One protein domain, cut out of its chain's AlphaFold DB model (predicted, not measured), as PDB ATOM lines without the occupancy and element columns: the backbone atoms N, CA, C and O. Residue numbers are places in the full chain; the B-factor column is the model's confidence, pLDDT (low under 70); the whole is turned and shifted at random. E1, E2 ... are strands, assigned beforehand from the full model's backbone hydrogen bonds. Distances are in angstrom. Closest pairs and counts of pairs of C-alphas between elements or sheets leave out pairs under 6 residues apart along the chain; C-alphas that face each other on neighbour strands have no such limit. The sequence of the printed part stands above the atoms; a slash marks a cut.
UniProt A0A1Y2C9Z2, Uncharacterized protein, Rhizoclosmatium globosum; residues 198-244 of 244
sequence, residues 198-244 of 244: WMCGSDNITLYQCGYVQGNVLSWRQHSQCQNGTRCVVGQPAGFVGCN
ATOM      1  N   TRP A 198       6.283  -8.223  12.841       95.44
ATOM      2  CA  TRP A 198       6.558  -6.908  13.407       95.44
ATOM      3  C   TRP A 198       5.316  -6.346  14.083       95.44
ATOM      4  O   TRP A 198       4.200  -6.538  13.602       95.44
ATOM      5  N   MET A 199       5.504  -5.615  15.178       94.62
ATOM      6  CA  MET A 199       4.429  -4.849  15.801       94.62
ATOM      7  C   MET A 199       4.954  -3.554  16.414       94.62
ATOM      8  O   MET A 199       6.123  -3.455  16.794       94.62
ATOM      9  N   CYS A 200       4.063  -2.581  16.560       95.88
ATOM     10  CA  CYS A 200       4.320  -1.411  17.383       95.88
ATOM     11  C   CYS A 200       3.940  -1.686  18.836       95.88
ATOM     12  O   CYS A 200       2.931  -2.333  19.116       95.88
ATOM     13  N   GLY A 201       4.752  -1.175  19.755       93.88
ATOM     14  CA  GLY A 201       4.448  -1.132  21.173       93.88
ATOM     15  C   GLY A 201       3.231  -0.262  21.467       93.88
ATOM     16  O   GLY A 201       2.827   0.582  20.666       93.88
ATOM     17  N   SER A 202       2.665  -0.448  22.659       90.12
ATOM     18  CA  SER A 202       1.536   0.354  23.160       90.12
ATOM     19  C   SER A 202       1.849   1.853  23.271       90.12
ATOM     20  O   SER A 202       0.946   2.685  23.276       90.12
ATOM     21  N   ASP A 203       3.131   2.198  23.315       93.50
ATOM     22  CA  ASP A 203       3.667   3.553  23.320       93.50
ATOM     23  C   ASP A 203       3.713   4.204  21.923       93.50
ATOM     24  O   ASP A 203       4.033   5.384  21.816       93.50
ATOM     25  N   ASN A 204       3.387   3.467  20.853       92.94
ATOM     26  CA  ASN A 204       3.447   3.900  19.448       92.94
ATOM     27  C   ASN A 204       4.823   4.407  18.982       92.94
ATOM     28  O   ASN A 204       4.927   4.993  17.907       92.94
ATOM     29  N   ILE A 205       5.881   4.176  19.757       95.62
ATOM     30  CA  ILE A 205       7.252   4.589  19.428       95.62
ATOM     31  C   ILE A 205       8.223   3.415  19.473       95.62
ATOM     32  O   ILE A 205       9.265   3.470  18.829       95.62
ATOM     33  N   THR A 206       7.904   2.338  20.187       96.00
ATOM     34  CA  THR A 206       8.772   1.164  20.237       96.00
ATOM     35  C   THR A 206       8.379   0.173  19.148       96.00
ATOM     36  O   THR A 206       7.212  -0.183  19.008       96.00
ATOM     37  N   LEU A 207       9.353  -0.287  18.367       95.31
ATOM     38  CA  LEU A 207       9.177  -1.317  17.351       95.31
ATOM     39  C   LEU A 207       9.650  -2.664  17.901       95.31
ATOM     40  O   LEU A 207      10.799  -2.802  18.338       95.31
ATOM     41  N   TYR A 208       8.778  -3.667  17.836       96.56
ATOM     42  CA  TYR A 208       9.073  -5.038  18.232       96.56
ATOM     43  C   TYR A 208       9.165  -5.951  17.010       96.56
ATOM     44  O   TYR A 208       8.362  -5.848  16.082       96.56
ATOM     45  N   GLN A 209      10.118  -6.880  17.055       96.50
ATOM     46  CA  GLN A 209      10.269  -7.964  16.091       96.50
ATOM     47  C   GLN A 209      10.135  -9.305  16.808       96.50
ATOM     48  O   GLN A 209      10.743  -9.524  17.863       96.50
ATOM     49  N   CYS A 210       9.366 -10.221  16.232       96.38
ATOM     50  CA  CYS A 210       9.270 -11.578  16.737       96.38
ATOM     51  C   CYS A 210      10.507 -12.386  16.333       96.38
ATOM     52  O   CYS A 210      10.820 -12.534  15.148       96.38
ATOM     53  N   GLY A 211      11.217 -12.931  17.320       95.12
ATOM     54  CA  GLY A 211      12.409 -13.741  17.088       95.12
ATOM     55  C   GLY A 211      12.660 -14.757  18.194       95.12
ATOM     56  O   GLY A 211      12.020 -14.734  19.244       95.12
ATOM     57  N   TYR A 212      13.608 -15.665  17.955       94.00
ATOM     58  CA  TYR A 212      13.982 -16.682  18.935       94.00
ATOM     59  C   TYR A 212      14.776 -16.069  20.090       94.00
ATOM     60  O   TYR A 212      15.809 -15.422  19.878       94.00
ATOM     61  N   VAL A 213      14.295 -16.285  21.311       91.06
ATOM     62  CA  VAL A 213      15.008 -15.983  22.559       91.06
ATOM     63  C   VAL A 213      15.655 -17.250  23.131       91.06
ATOM     64  O   VAL A 213      15.568 -18.333  22.544       91.06
ATOM     65  N   GLN A 214      16.344 -17.116  24.267       90.81
ATOM     66  CA  GLN A 214      16.969 -18.240  24.961       90.81
ATOM     67  C   GLN A 214      15.959 -19.380  25.166       90.81
ATOM     68  O   GLN A 214      14.831 -19.150  25.594       90.81
ATOM     69  N   GLY A 215      16.362 -20.606  24.822       91.06
ATOM     70  CA  GLY A 215      15.473 -21.772  24.845       91.06
ATOM     71  C   GLY A 215      14.677 -22.007  23.556       91.06
ATOM     72  O   GLY A 215      13.757 -22.815  23.571       91.06
ATOM     73  N   ASN A 216      15.024 -21.341  22.446       90.25
ATOM     74  CA  ASN A 216      14.393 -21.537  21.132       90.25
ATOM     75  C   ASN A 216      12.877 -21.254  21.123       90.25
ATOM     76  O   ASN A 216      12.122 -21.828  20.341       90.25
ATOM     77  N   VAL A 217      12.430 -20.354  21.999       91.69
ATOM     78  CA  VAL A 217      11.038 -19.901  22.076       91.69
ATOM     79  C   VAL A 217      10.893 -18.622  21.256       91.69
ATOM     80  O   VAL A 217      11.745 -17.736  21.342       91.69
ATOM     81  N   LEU A 218       9.827 -18.514  20.460       93.12
ATOM     82  CA  LEU A 218       9.482 -17.270  19.773       93.12
ATOM     83  C   LEU A 218       8.884 -16.278  20.767       93.12
ATOM     84  O   LEU A 218       7.939 -16.597  21.487       93.12
ATOM     85  N   SER A 219       9.456 -15.080  20.812       94.81
ATOM     86  CA  SER A 219       8.983 -14.002  21.672       94.81
ATOM     87  C   SER A 219       9.237 -12.642  21.029       94.81
ATOM     88  O   SER A 219      10.139 -12.475  20.200       94.81
ATOM     89  N   TRP A 220       8.440 -11.657  21.428       94.50
ATOM     90  CA  TRP A 220       8.606 -10.274  21.005       94.50
ATOM     91  C   TRP A 220       9.835  -9.661  21.662       94.50
ATOM     92  O   TRP A 220       9.940  -9.587  22.890       94.50
ATOM     93  N   ARG A 221      10.761  -9.179  20.834       94.06
ATOM     94  CA  ARG A 221      11.926  -8.417  21.280       94.06
ATOM     95  C   ARG A 221      11.846  -7.001  20.757       94.06
ATOM     96  O   ARG A 221      11.487  -6.785  19.602       94.06
ATOM     97  N   GLN A 222      12.212  -6.048  21.603       95.44
ATOM     98  CA  GLN A 222      12.409  -4.675  21.167       95.44
ATOM     99  C   GLN A 222      13.547  -4.643  20.141       95.44
ATOM    100  O   GLN A 222      14.642  -5.133  20.415       95.44
ATOM    101  N   HIS A 223      13.269  -4.100  18.960       95.44
ATOM    102  CA  HIS A 223      14.234  -3.975  17.873       95.44
ATOM    103  C   HIS A 223      14.788  -2.549  17.800       95.44
ATOM    104  O   HIS A 223      15.998  -2.346  17.772       95.44
ATOM    105  N   SER A 224      13.905  -1.549  17.805       95.31
ATOM    106  CA  SER A 224      14.282  -0.134  17.735       95.31
ATOM    107  C   SER A 224      13.239   0.752  18.412       95.31
ATOM    108  O   SER A 224      12.090   0.351  18.572       95.31
ATOM    109  N   GLN A 225      13.633   1.964  18.797       95.81
ATOM    110  CA  GLN A 225      12.733   2.986  19.330       95.81
ATOM    111  C   GLN A 225      12.790   4.218  18.427       95.81
ATOM    112  O   GLN A 225      13.869   4.661  18.033       95.81
ATOM    113  N   CYS A 226      11.624   4.735  18.064       95.69
ATOM    114  CA  CYS A 226      11.480   5.885  17.191       95.69
ATOM    115  C   CYS A 226      11.979   7.166  17.861       95.69
ATOM    116  O   CYS A 226      11.868   7.342  19.075       95.69
ATOM    117  N   GLN A 227      12.552   8.062  17.055       94.50
ATOM    118  CA  GLN A 227      12.988   9.367  17.535       94.50
ATOM    119  C   GLN A 227      11.782  10.236  17.892       94.50
ATOM    120  O   GLN A 227      10.666  10.026  17.411       94.50
ATOM    121  N   ASN A 228      12.028  11.242  18.726       92.00
ATOM    122  CA  ASN A 228      10.990  12.148  19.189       92.00
ATOM    123  C   ASN A 228      10.287  12.822  17.994       92.00
ATOM    124  O   ASN A 228      10.946  13.436  17.157       92.00
ATOM    125  N   GLY A 229       8.962  12.686  17.910       91.94
ATOM    126  CA  GLY A 229       8.152  13.204  16.800       91.94
ATOM    127  C   GLY A 229       7.911  12.234  15.636       91.94
ATOM    128  O   GLY A 229       7.146  12.578  14.742       91.94
ATOM    129  N   THR A 230       8.490  11.030  15.659       94.56
ATOM    130  CA  THR A 230       8.163   9.948  14.709       94.56
ATOM    131  C   THR A 230       7.342   8.863  15.400       94.56
ATOM    132  O   THR A 230       7.530   8.612  16.594       94.56
ATOM    133  N   ARG A 231       6.426   8.217  14.674       93.94
ATOM    134  CA  ARG A 231       5.624   7.101  15.192       93.94
ATOM    135  C   ARG A 231       6.046   5.787  14.557       93.94
ATOM    136  O   ARG A 231       6.426   5.724  13.389       93.94
ATOM    137  N   CYS A 232       5.939   4.721  15.332       95.25
ATOM    138  CA  CYS A 232       6.064   3.375  14.818       95.25
ATOM    139  C   CYS A 232       4.934   3.107  13.815       95.25
ATOM    140  O   CYS A 232       3.761   3.391  14.075       95.25
ATOM    141  N   VAL A 233       5.297   2.556  12.662       94.06
ATOM    142  CA  VAL A 233       4.372   2.114  11.622       94.06
ATOM    143  C   VAL A 233       4.748   0.707  11.176       94.06
ATOM    144  O   VAL A 233       5.914   0.403  10.914       94.06
ATOM    145  N   VAL A 234       3.741  -0.159  11.083       92.94
ATOM    146  CA  VAL A 234       3.868  -1.521  10.558       92.94
ATOM    147  C   VAL A 234       2.811  -1.711   9.478       92.94
ATOM    148  O   VAL A 234       1.625  -1.494   9.714       92.94
ATOM    149  N   GLY A 235       3.238  -2.123   8.284       87.50
ATOM    150  CA  GLY A 235       2.343  -2.609   7.232       87.50
ATOM    151  C   GLY A 235       1.795  -1.557   6.265       87.50
ATOM    152  O   GLY A 235       0.967  -1.910   5.424       87.50
ATOM    153  N   GLN A 236       2.231  -0.291   6.320       75.00
ATOM    154  CA  GLN A 236       1.722   0.764   5.427       75.00
ATOM    155  C   GLN A 236       2.766   1.847   5.083       75.00
ATOM    156  O   GLN A 236       3.416   2.354   6.001       75.00
ATOM    157  N   PRO A 237       2.838   2.306   3.812       61.50
ATOM    158  CA  PRO A 237       2.479   1.605   2.571       61.50
ATOM    159  C   PRO A 237       3.574   0.594   2.160       61.50
ATOM    160  O   PRO A 237       4.739   0.754   2.506       61.50
ATOM    161  N   ALA A 238       3.195  -0.456   1.420       78.44
ATOM    162  CA  ALA A 238       4.101  -1.477   0.859       78.44
ATOM    163  C   ALA A 238       4.869  -2.361   1.870       78.44
ATOM    164  O   ALA A 238       5.987  -2.790   1.596       78.44
ATOM    165  N   GLY A 239       4.284  -2.659   3.036       85.81
ATOM    166  CA  GLY A 239       4.953  -3.514   4.027       85.81
ATOM    167  C   GLY A 239       6.133  -2.831   4.722       85.81
ATOM    168  O   GLY A 239       6.975  -3.510   5.301       85.81
ATOM    169  N   PHE A 240       6.193  -1.495   4.677       90.06
ATOM    170  CA  PHE A 240       7.155  -0.739   5.463       90.06
ATOM    171  C   PHE A 240       6.969  -1.029   6.956       90.06
ATOM    172  O   PHE A 240       5.849  -1.055   7.478       90.06
ATOM    173  N   VAL A 241       8.099  -1.233   7.621       94.50
ATOM    174  CA  VAL A 241       8.204  -1.388   9.063       94.50
ATOM    175  C   VAL A 241       9.276  -0.415   9.523       94.50
ATOM    176  O   VAL A 241      10.432  -0.525   9.113       94.50
ATOM    177  N   GLY A 242       8.904   0.548  10.358       93.62
ATOM    178  CA  GLY A 242       9.857   1.537  10.839       93.62
ATOM    179  C   GLY A 242       9.206   2.706  11.553       93.62
ATOM    180  O   GLY A 242       8.092   2.605  12.061       93.62
ATOM    181  N   CYS A 243       9.933   3.817  11.586       93.56
ATOM    182  CA  CYS A 243       9.503   5.070  12.191       93.56
ATOM    183  C   CYS A 243       9.182   6.077  11.088       93.56
ATOM    184  O   CYS A 243      10.000   6.265  10.186       93.56
ATOM    185  N   ASN A 244       8.002   6.689  11.149       91.31
ATOM    186  CA  ASN A 244       7.526   7.709  10.211       91.31
ATOM    187  C   ASN A 244       6.838   8.841  10.977       91.31
ATOM    188  O   ASN A 244       6.040   8.529  11.891       91.31
TER     189      ASN A 244
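AT A GLANCE: This is residues 198 to 244 of the 244 residues of an uncharacterized protein of Rhizoclosmatium globosum (UniProt A0A1Y2C9Z2). A long bent hairpin, E2 and E3, makes the length of this domain, with the short strand E1 beside the first half of E2. A second, much smaller hairpin, E4 and E5, packs at that same end, away from the long hairpin's turn at residues 214 to 216. The 47 printed residues hold no named helix and five named strands, E1 to E5 in chain order, class all strand. They form two antiparallel sheets, E1 - E2 - E3 and E4 - E5. The whole is only just loose, close to compact, with a radius of gyration of the C-alphas of 11.5 A, and elongated, spanning 36 by 23 by 14 A.

HOW THE PARTS SIT: Start at E1, residues 198 to 200, an edge strand antiparallel at 142 degrees to the inner strand E2, residues 206 to 213. They form a hairpin; look for N 199 and O 208, 3.0 A apart and within hydrogen-bond range. E2 bends by 66 degrees at residue 210. The other edge strand, E3, residues 217 to 225, is antiparallel to E2 at 150 degrees in the next hairpin, with N 207 and O 224 at 2.8 A and N 213 and O 217 at 2.9 A. E1, E2 and E3 are a meander, each strand the antiparallel neighbour of the one before. Go on to E4, residues 232 to 234, and E5, residues 241 to 243, a hairpin antiparallel at 163 degrees, with N 233 and O 242 at 2.9 A. The closest C-alphas of E1 and E4 are those of Cys 200 and Cys 232, 5.7 A apart. The closest of E2 and E5 are those of Leu 207 and Gly 242, at 7.1 A. E3 and E5 are near each other, with 5 pairs of C-alphas within 10 A. E3 and E4 are apart, but only just, at 8.1 A.

IN THESE COORDINATES: Find C-alpha 198 at (6.558, -6.908, 13.407), where E1, residues 198 to 200, begins. E2, residues 206 to 213, then covers 18.4 A. Find C-alpha 217 at (11.038, -19.901, 22.076); from there E3 runs 23.1 A to residue 225. E4, residues 232 to 234, and E5, residues 241 to 243, have three residues each, and E5 ends at C-alpha 243, (9.503, 5.070, 12.191).

THE WHOLE: The two C-alphas farthest apart are those of Gly 215 and Gly 229, at 36.6 A. The printed part has no cut and ends at Asn 244, the chain's last residue. The links E1 to E2 and E2 to E3 are tight, and E3 to E4 and E4 to E5 are short; no link is long. The mean pLDDT of the printed part is 92.2, and residue 237 alone is under 70.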